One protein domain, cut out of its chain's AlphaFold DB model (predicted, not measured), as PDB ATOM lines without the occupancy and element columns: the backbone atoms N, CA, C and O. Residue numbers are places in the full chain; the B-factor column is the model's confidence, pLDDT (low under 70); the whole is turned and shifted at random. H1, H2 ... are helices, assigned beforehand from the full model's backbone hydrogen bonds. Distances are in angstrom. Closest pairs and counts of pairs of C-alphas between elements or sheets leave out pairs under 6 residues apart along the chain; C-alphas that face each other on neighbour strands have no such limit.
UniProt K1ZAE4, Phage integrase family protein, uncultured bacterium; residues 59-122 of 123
ATOM      1  N   GLU A  59       7.247 -14.964  55.658       92.38
ATOM      2  CA  GLU A  59       6.313 -16.086  55.817       92.38
ATOM      3  C   GLU A  59       4.924 -15.795  55.241       92.38
ATOM      4  O   GLU A  59       4.368 -16.625  54.524       92.38
ATOM      5  N   MET A  60       4.319 -14.642  55.569       93.12
ATOM      6  CA  MET A  60       2.946 -14.360  55.130       93.12
ATOM      7  C   MET A  60       2.595 -12.874  55.048       93.12
ATOM      8  O   MET A  60       2.939 -12.062  55.913       93.12
ATOM      9  N   THR A  61       1.815 -12.525  54.021       92.94
ATOM     10  CA  THR A  61       1.227 -11.195  53.795       92.94
ATOM     11  C   THR A  61      -0.199 -11.318  53.248       92.94
ATOM     12  O   THR A  61      -0.621 -12.394  52.828       92.94
ATOM     13  N   GLY A  62      -0.936 -10.202  53.166       88.31
ATOM     14  CA  GLY A  62      -2.245 -10.175  52.493       88.31
ATOM     15  C   GLY A  62      -2.193 -10.657  51.034       88.31
ATOM     16  O   GLY A  62      -3.076 -11.385  50.588       88.31
ATOM     17  N   HIS A  63      -1.126 -10.312  50.303       90.25
ATOM     18  CA  HIS A  63      -0.898 -10.808  48.941       90.25
ATOM     19  C   HIS A  63      -0.504 -12.294  48.930       90.25
ATOM     20  O   HIS A  63      -0.912 -13.022  48.026       90.25
ATOM     21  N   GLY A  64       0.222 -12.752  49.957       92.56
ATOM     22  CA  GLY A  64       0.595 -14.154  50.147       92.56
ATOM     23  C   GLY A  64      -0.618 -15.084  50.205       92.56
ATOM     24  O   GLY A  64      -0.654 -16.068  49.471       92.56
ATOM     25  N   PHE A  65      -1.667 -14.720  50.954       93.38
ATOM     26  CA  PHE A  65      -2.913 -15.501  50.996       93.38
ATOM     27  C   PHE A  65      -3.545 -15.690  49.618       93.38
ATOM     28  O   PHE A  65      -4.062 -16.758  49.300       93.38
ATOM     29  N   ARG A  66      -3.497 -14.652  48.783       93.25
ATOM     30  CA  ARG A  66      -4.073 -14.684  47.444       93.25
ATOM     31  C   ARG A  66      -3.270 -15.573  46.495       93.25
ATOM     32  O   ARG A  66      -3.871 -16.329  45.737       93.25
ATOM     33  N   ALA A  67      -1.940 -15.488  46.544       94.06
ATOM     34  CA  ALA A  67      -1.058 -16.356  45.768       94.06
ATOM     35  C   ALA A  67      -1.230 -17.825  46.188       94.06
ATOM     36  O   ALA A  67      -1.466 -18.679  45.341       94.06
ATOM     37  N   MET A  68      -1.230 -18.086  47.497       95.38
ATOM     38  CA  MET A  68      -1.465 -19.411  48.069       95.38
ATOM     39  C   MET A  68      -2.813 -19.992  47.623       95.38
ATOM     40  O   MET A  68      -2.861 -21.110  47.121       95.38
ATOM     41  N   ALA A  69      -3.901 -19.224  47.743       96.19
ATOM     42  CA  ALA A  69      -5.228 -19.676  47.331       96.19
ATOM     43  C   ALA A  69      -5.287 -19.990  45.826       96.19
ATOM     44  O   ALA A  69      -5.878 -20.993  45.438       96.19
ATOM     45  N   ARG A  70      -4.643 -19.172  44.977       96.06
ATOM     46  CA  ARG A  70      -4.545 -19.428  43.530       96.06
ATOM     47  C   ARG A  70      -3.834 -20.746  43.245       96.06
ATOM     48  O   ARG A  70      -4.340 -21.535  42.457       96.06
ATOM     49  N   THR A  71      -2.676 -20.966  43.867       96.38
ATOM     50  CA  THR A  71      -1.871 -22.178  43.672       96.38
ATOM     51  C   THR A  71      -2.619 -23.420  44.134       96.38
ATOM     52  O   THR A  71      -2.731 -24.364  43.366       96.38
ATOM     53  N   ILE A  72      -3.205 -23.414  45.334       97.44
ATOM     54  CA  ILE A  72      -3.906 -24.595  45.858       97.44
ATOM     55  C   ILE A  72      -5.173 -24.896  45.044       97.44
ATOM     56  O   ILE A  72      -5.443 -26.057  44.738       97.44
ATOM     57  N   MET A  73      -5.947 -23.873  44.659       97.44
ATOM     58  CA  MET A  73      -7.129 -24.092  43.817       97.44
ATOM     59  C   MET A  73      -6.768 -24.707  42.456       97.44
ATOM     60  O   MET A  73      -7.514 -25.552  41.971       97.44
ATOM     61  N   ASP A  74      -5.640 -24.313  41.860       97.50
ATOM     62  CA  ASP A  74      -5.158 -24.873  40.591       97.50
ATOM     63  C   ASP A  74      -4.581 -26.287  40.789       97.50
ATOM     64  O   ASP A  74      -5.122 -27.269  40.286       97.50
ATOM     65  N   GLU A  75      -3.528 -26.413  41.598       97.56
ATOM     66  CA  GLU A  75      -2.699 -27.620  41.670       97.56
ATOM     67  C   GLU A  75      -3.314 -28.751  42.501       97.56
ATOM     68  O   GLU A  75      -3.091 -29.922  42.198       97.56
ATOM     69  N   VAL A  76      -4.083 -28.428  43.547       97.12
ATOM     70  CA  VAL A  76      -4.641 -29.431  44.474       97.12
ATOM     71  C   VAL A  76      -6.103 -29.722  44.159       97.12
ATOM     72  O   VAL A  76      -6.518 -30.879  44.142       97.12
ATOM     73  N   LEU A  77      -6.898 -28.681  43.907       97.25
ATOM     74  CA  LEU A  77      -8.334 -28.832  43.655       97.25
ATOM     75  C   LEU A  77      -8.677 -29.022  42.171       97.25
ATOM     76  O   LEU A  77      -9.828 -29.340  41.864       97.25
ATOM     77  N   GLY A  78      -7.710 -28.837  41.263       96.88
ATOM     78  CA  GLY A  78      -7.899 -29.018  39.822       96.88
ATOM     79  C   GLY A  78      -8.919 -28.049  39.220       96.88
ATOM     80  O   GLY A  78      -9.613 -28.389  38.259       96.88
ATOM     81  N   ILE A  79      -9.079 -26.865  39.814       96.88
ATOM     82  CA  ILE A  79     -10.040 -25.867  39.351       96.88
ATOM     83  C   ILE A  79      -9.536 -25.241  38.053       96.88
ATOM     84  O   ILE A  79      -8.377 -24.852  37.936       96.88
ATOM     85  N   ARG A  80     -10.448 -25.062  37.091       93.88
ATOM     86  CA  ARG A  80     -10.148 -24.394  35.820       93.88
ATOM     87  C   ARG A  80      -9.528 -23.002  36.081       93.88
ATOM     88  O   ARG A  80     -10.180 -22.181  36.734       93.88
ATOM     89  N   PRO A  81      -8.311 -22.707  35.577       91.62
ATOM     90  CA  PRO A  81      -7.592 -21.484  35.937       91.62
ATOM     91  C   PRO A  81      -8.371 -20.197  35.674       91.62
ATOM     92  O   PRO A  81      -8.348 -19.281  36.483       91.62
ATOM     93  N   ASP A  82      -9.132 -20.131  34.590       89.69
ATOM     94  CA  ASP A  82      -9.960 -18.973  34.255       89.69
ATOM     95  C   ASP A  82     -11.020 -18.645  35.328       89.69
ATOM     96  O   ASP A  82     -11.291 -17.468  35.557       89.69
ATOM     97  N   PHE A  83     -11.584 -19.632  36.037       92.50
ATOM     98  CA  PHE A  83     -12.488 -19.379  37.165       92.50
ATOM     99  C   PHE A  83     -11.756 -18.692  38.314       92.50
ATOM    100  O   PHE A  83     -12.296 -17.757  38.915       92.50
ATOM    101  N   ILE A  84     -10.526 -19.131  38.578       93.88
ATOM    102  CA  ILE A  84      -9.651 -18.556  39.596       93.88
ATOM    103  C   ILE A  84      -9.292 -17.124  39.189       93.88
ATOM    104  O   ILE A  84      -9.538 -16.189  39.946       93.88
ATOM    105  N   GLU A  85      -8.829 -16.905  37.960       91.25
ATOM    106  CA  GLU A  85      -8.485 -15.575  37.450       91.25
ATOM    107  C   GLU A  85      -9.692 -14.611  37.479       91.25
ATOM    108  O   GLU A  85      -9.581 -13.468  37.944       91.25
ATOM    109  N   HIS A  86     -10.887 -15.090  37.105       89.19
ATOM    110  CA  HIS A  86     -12.139 -14.343  37.246       89.19
ATOM    111  C   HIS A  86     -12.528 -14.079  38.700       89.19
ATOM    112  O   HIS A  86     -13.203 -13.089  38.955       89.19
ATOM    113  N   GLN A  87     -12.156 -14.920  39.664       92.38
ATOM    114  CA  GLN A  87     -12.358 -14.640  41.089       92.38
ATOM    115  C   GLN A  87     -11.415 -13.552  41.581       92.38
ATOM    116  O   GLN A  87     -11.794 -12.666  42.351       92.38
ATOM    117  N   LEU A  88     -10.196 -13.599  41.067       90.75
ATOM    118  CA  LEU A  88      -9.113 -12.716  41.416       90.75
ATOM    119  C   LEU A  88      -9.241 -11.324  40.760       90.75
ATOM    120  O   LEU A  88      -8.508 -10.421  41.144       90.75
ATOM    121  N   ALA A  89     -10.204 -11.084  39.868       85.00
ATOM    122  CA  ALA A  89     -10.303  -9.841  39.083       85.00
ATOM    123  C   ALA A  89      -9.101  -9.624  38.148       85.00
ATOM    124  O   ALA A  89      -8.814  -8.496  37.743       85.00
ATOM    125  N   HIS A  90      -8.384 -10.697  37.817       81.31
ATOM    126  CA  HIS A  90      -7.361 -10.649  36.792       81.31
ATOM    127  C   HIS A  90      -8.027 -10.598  35.416       81.31
ATOM    128  O   HIS A  90      -9.100 -11.165  35.190       81.31
ATOM    129  N   ALA A  91      -7.405  -9.874  34.489       66.81
ATOM    130  CA  ALA A  91      -7.855  -9.871  33.110       66.81
ATOM    131  C   ALA A  91      -7.558 -11.249  32.507       66.81
ATOM    132  O   ALA A  91      -6.398 -11.592  32.288       66.81
ATOM    133  N   VAL A  92      -8.599 -12.034  32.240       60.84
ATOM    134  CA  VAL A  92      -8.449 -13.314  31.543       60.84
ATOM    135  C   VAL A  92      -8.153 -13.019  30.075       60.84
ATOM    136  O   VAL A  92      -8.967 -12.403  29.380       60.84
ATOM    137  N   HIS A  93      -6.965 -13.407  29.615       51.62
ATOM    138  CA  HIS A  93      -6.583 -13.288  28.213       51.62
ATOM    139  C   HIS A  93      -7.362 -14.328  27.397       51.62
ATOM    140  O   HIS A  93      -7.271 -15.519  27.680       51.62
ATOM    141  N   ASP A  94      -8.150 -13.877  26.420       54.19
ATOM    142  CA  ASP A  94      -8.952 -14.738  25.545       54.19
ATOM    143  C   ASP A  94      -8.258 -14.868  24.173       54.19
ATOM    144  O   ASP A  94      -8.227 -13.878  23.430       54.19
ATOM    145  N   PRO A  95      -7.718 -16.051  23.810       47.72
ATOM    146  CA  PRO A  95      -7.094 -16.291  22.505       47.72
ATOM    147  C   PRO A  95      -8.060 -16.142  21.318       47.72
ATOM    148  O   PRO A  95      -7.613 -15.922  20.195       47.72
ATOM    149  N   LEU A  96      -9.377 -16.243  21.548       52.12
ATOM    150  CA  LEU A  96     -10.437 -16.126  20.534       52.12
ATOM    151  C   LEU A  96     -11.067 -14.719  20.498       52.12
ATOM    152  O   LEU A  96     -12.026 -14.471  19.763       52.12
ATOM    153  N   GLY A  97     -10.495 -13.776  21.253       46.44
ATOM    154  CA  GLY A  97     -10.936 -12.390  21.346       46.44
ATOM    155  C   GLY A  97     -12.068 -12.190  22.356       46.44
ATOM    156  O   GLY A  97     -12.939 -13.033  22.520       46.44
ATOM    157  N   ARG A  98     -12.100 -11.000  22.982       47.09
ATOM    158  CA  ARG A  98     -13.049 -10.550  24.037       47.09
ATOM    159  C   ARG A  98     -14.554 -10.767  23.763       47.09
ATOM    160  O   ARG A  98     -15.376 -10.418  24.607       47.09
ATOM    161  N   ALA A  99     -14.931 -11.263  22.589       41.00
ATOM    162  CA  ALA A  99     -16.301 -11.553  22.204       41.00
ATOM    163  C   ALA A  99     -16.877 -12.794  22.913       41.00
ATOM    164  O   ALA A  99     -18.079 -12.800  23.183       41.00
ATOM    165  N   TYR A 100     -16.052 -13.797  23.254       40.56
ATOM    166  CA  TYR A 100     -16.532 -15.037  23.881       40.56
ATOM    167  C   TYR A 100     -16.542 -14.999  25.411       40.56
ATOM    168  O   TYR A 100     -17.425 -15.599  26.026       40.56
ATOM    169  N   ASN A 101     -15.670 -14.210  26.042       50.78
ATOM    170  CA  ASN A 101     -15.583 -14.131  27.503       50.78
ATOM    171  C   ASN A 101     -16.660 -13.235  28.168       50.78
ATOM    172  O   ASN A 101     -16.385 -12.424  29.054       50.78
ATOM    173  N   ARG A 102     -17.915 -13.340  27.707       51.88
ATOM    174  CA  ARG A 102     -19.080 -12.646  28.294       51.88
ATOM    175  C   ARG A 102     -19.630 -13.340  29.540       51.88
ATOM    176  O   ARG A 102     -20.496 -12.782  30.214       51.88
ATOM    177  N   THR A 103     -19.174 -14.547  29.849       65.56
ATOM    178  CA  THR A 103     -19.694 -15.318  30.975       65.56
ATOM    179  C   THR A 103     -18.862 -15.072  32.220       65.56
ATOM    180  O   THR A 103     -17.752 -15.553  32.352       65.56
ATOM    181  N   SER A 104     -19.437 -14.385  33.204       73.56
ATOM    182  CA  SER A 104     -18.837 -14.164  34.530       73.56
ATOM    183  C   SER A 104     -18.611 -15.446  35.353       73.56
ATOM    184  O   SER A 104     -18.138 -15.366  36.489       73.56
ATOM    185  N   HIS A 105     -18.997 -16.608  34.805       87.69
ATOM    186  CA  HIS A 105     -18.909 -17.944  35.397       87.69
ATOM    187  C   HIS A 105     -19.417 -18.021  36.845       87.69
ATOM    188  O   HIS A 105     -18.942 -18.832  37.629       87.69
ATOM    189  N   LEU A 106     -20.403 -17.194  37.219       89.69
ATOM    190  CA  LEU A 106     -20.826 -17.032  38.618       89.69
ATOM    191  C   LEU A 106     -21.296 -18.331  39.281       89.69
ATOM    192  O   LEU A 106     -21.024 -18.530  40.463       89.69
ATOM    193  N   LEU A 107     -21.990 -19.207  38.547       92.81
ATOM    194  CA  LEU A 107     -22.434 -20.497  39.083       92.81
ATOM    195  C   LEU A 107     -21.244 -21.412  39.398       92.81
ATOM    196  O   LEU A 107     -21.188 -21.980  40.485       92.81
ATOM    197  N   GLU A 108     -20.268 -21.492  38.496       94.81
ATOM    198  CA  GLU A 108     -19.073 -22.317  38.692       94.81
ATOM    199  C   GLU A 108     -18.139 -21.715  39.741       94.81
ATOM    200  O   GLU A 108     -17.667 -22.421  40.623       94.81
ATOM    201  N   ARG A 109     -17.973 -20.389  39.759       95.25
ATOM    202  CA  ARG A 109     -17.221 -19.691  40.809       95.25
ATOM    203  C   ARG A 109     -17.854 -19.854  42.188       95.25
ATOM    204  O   ARG A 109     -17.136 -19.912  43.178       95.25
ATOM    205  N   ARG A 110     -19.183 -19.968  42.281       96.62
ATOM    206  CA  ARG A 110     -19.855 -20.302  43.546       96.62
ATOM    207  C   ARG A 110     -19.485 -21.709  44.015       96.62
ATOM    208  O   ARG A 110     -19.162 -21.868  45.188       96.62
ATOM    209  N   LYS A 111     -19.505 -22.704  43.120       97.88
ATOM    210  CA  LYS A 111     -19.077 -24.078  43.441       97.88
ATOM    211  C   LYS A 111     -17.603 -24.115  43.843       97.88
ATOM    212  O   LYS A 111     -17.285 -24.672  44.883       97.88
ATOM    213  N   MET A 112     -16.746 -23.440  43.078       97.62
ATOM    214  CA  MET A 112     -15.315 -23.299  43.348       97.62
ATOM    215  C   MET A 112     -15.053 -22.717  44.739       97.62
ATOM    216  O   MET A 112     -14.298 -23.296  45.510       97.62
ATOM    217  N   MET A 113     -15.696 -21.598  45.089       98.00
ATOM    218  CA  MET A 113     -15.511 -20.978  46.403       98.00
ATOM    219  C   MET A 113     -16.006 -21.874  47.538       98.00
ATOM    220  O   MET A 113     -15.407 -21.862  48.610       98.00
ATOM    221  N   GLN A 114     -17.067 -22.655  47.314       98.50
ATOM    222  CA  GLN A 114     -17.523 -23.628  48.302       98.50
ATOM    223  C   GLN A 114     -16.529 -24.786  48.457       98.50
ATOM    224  O   GLN A 114     -16.161 -25.090  49.581       98.50
ATOM    225  N   GLN A 115     -16.039 -25.362  47.356       98.12
ATOM    226  CA  GLN A 115     -15.032 -26.430  47.378       98.12
ATOM    227  C   GLN A 115     -13.727 -25.972  48.038       98.12
ATOM    228  O   GLN A 115     -13.140 -26.717  48.813       98.12
ATOM    229  N   TRP A 116     -13.292 -24.736  47.769       97.88
ATOM    230  CA  TRP A 116     -12.144 -24.126  48.439       97.88
ATOM    231  C   TRP A 116     -12.331 -24.081  49.957       97.88
ATOM    232  O   TRP A 116     -11.440 -24.468  50.703       97.88
ATOM    233  N   ALA A 117     -13.496 -23.627  50.416       98.19
ATOM    234  CA  ALA A 117     -13.776 -23.535  51.841       98.19
ATOM    235  C   ALA A 117     -13.908 -24.916  52.501       98.19
ATOM    236  O   ALA A 117     -13.347 -25.130  53.567       98.19
ATOM    237  N   ASP A 118     -14.571 -25.861  51.830       98.38
ATOM    238  CA  ASP A 118     -14.704 -27.238  52.309       98.38
ATOM    239  C   ASP A 118     -13.334 -27.941  52.378       98.38
ATOM    240  O   ASP A 118     -13.110 -28.753  53.267       98.38
ATOM    241  N   TYR A 119     -12.391 -27.623  51.484       98.00
ATOM    242  CA  TYR A 119     -11.010 -28.110  51.574       98.00
ATOM    243  C   TYR A 119     -10.293 -27.585  52.824       98.00
ATOM    244  O   TYR A 119      -9.665 -28.371  53.526       98.00
ATOM    245  N   LEU A 120     -10.409 -26.286  53.122       97.31
ATOM    246  CA  LEU A 120      -9.771 -25.681  54.297       97.31
ATOM    247  C   LEU A 120     -10.275 -26.268  55.621       97.31
ATOM    248  O   LEU A 120      -9.478 -26.434  56.535       97.31
ATOM    249  N   ASP A 121     -11.565 -26.600  55.714       97.56
ATOM    250  CA  ASP A 121     -12.151 -27.221  56.912       97.56
ATOM    251  C   ASP A 121     -11.654 -28.663  57.152       97.56
ATOM    252  O   ASP A 121     -11.859 -29.209  58.234       97.56
ATOM    253  N   ASN A 122     -11.026 -29.293  56.151       95.75
ATOM    254  CA  ASN A 122     -10.518 -30.668  56.210       95.75
ATOM    255  C   ASN A 122      -8.982 -30.761  56.330       95.75
ATOM    256  O   ASN A 122      -8.442 -31.865  56.213       95.75
TER     257      ASN A 122
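AT A GLANCE: This is residues 59 to 122 of the 123 residues of the protein "Phage integrase family protein" of uncultured bacterium (UniProt K1ZAE4). H1 and the shorter H2 make a helical hairpin, and the long straight H3 crosses the end of it where the link between them turns, near the last part of H1 and the first part of H2. Between H2 and H3 the backbone makes a wide loop, residues 89 to 105, whose residues 95 to 100 stick out from the body at one end of the longest axis. The printed part has 64 residues with three named helices, in the order H1, H2, H3, and no named strand; its class is all helix, with 37 residues in the helices. It is only just compact, close to loose, with a radius of gyration of the C-alphas of 12.8 A, and its elongated outline spans 39 by 24 by 17 A.

HOW THE PARTS SIT: H1, residues 62 to 75, and H2, residues 81 to 88, form a helical hairpin over a tight link of 5 residues. They run opposite ways at a shallow tilt of 21 degrees. H1 touches H2 with residues 70 to 74 alone, and the closest C-alphas, those of Asp 74 and Pro 81, are 6.3 A apart. H3, residues 106 to 120, touches H2 with residues 108 to 112 alone. Their closest C-alphas, those of Phe 83 and Arg 109, are 6.0 A apart, and their lines are about perpendicular at 87 degrees. H1 and H3 are close but not clearly touching, with 1 pair of C-alphas within 8 A, those of Met 73 and Trp 116 at 6.8 A; their lines are about perpendicular at 81 degrees. In H2 and H3 every O i to N i+4 pair is within hydrogen-bond range, and in H1 9 of 10 are.

IN THESE COORDINATES: H1 begins at C-alpha 62, at (-2.245, -10.175, 52.493), and measures 20.5 A from first to last C-alpha. H2, Pro 81 to Leu 88, begins at C-alpha 81, at (-7.592, -21.484, 35.937), and measures 10.5 A. H3, Leu 106 to Leu 120, is the longest helix, with 15 residues and 21.0 A, and ends at C-alpha 120, at (-9.771, -25.681, 54.297).

THE WHOLE: The two C-alphas farthest apart, those of Glu 59 and Ala 99, are 40.8 A apart, while the first and last printed C-alphas, those of Glu 59 and Asn 122, are 22.3 A apart. The printed part has no cut. The link from H2 to H3, 17 residues, is long; its C-alphas lie 9 to 21 A from the mean of the C-alphas, and residues 95 to 100 in it stand free. The mean pLDDT of the printed part is 85.4, and the model's confidence is low, under 70, at residues 91 to 103.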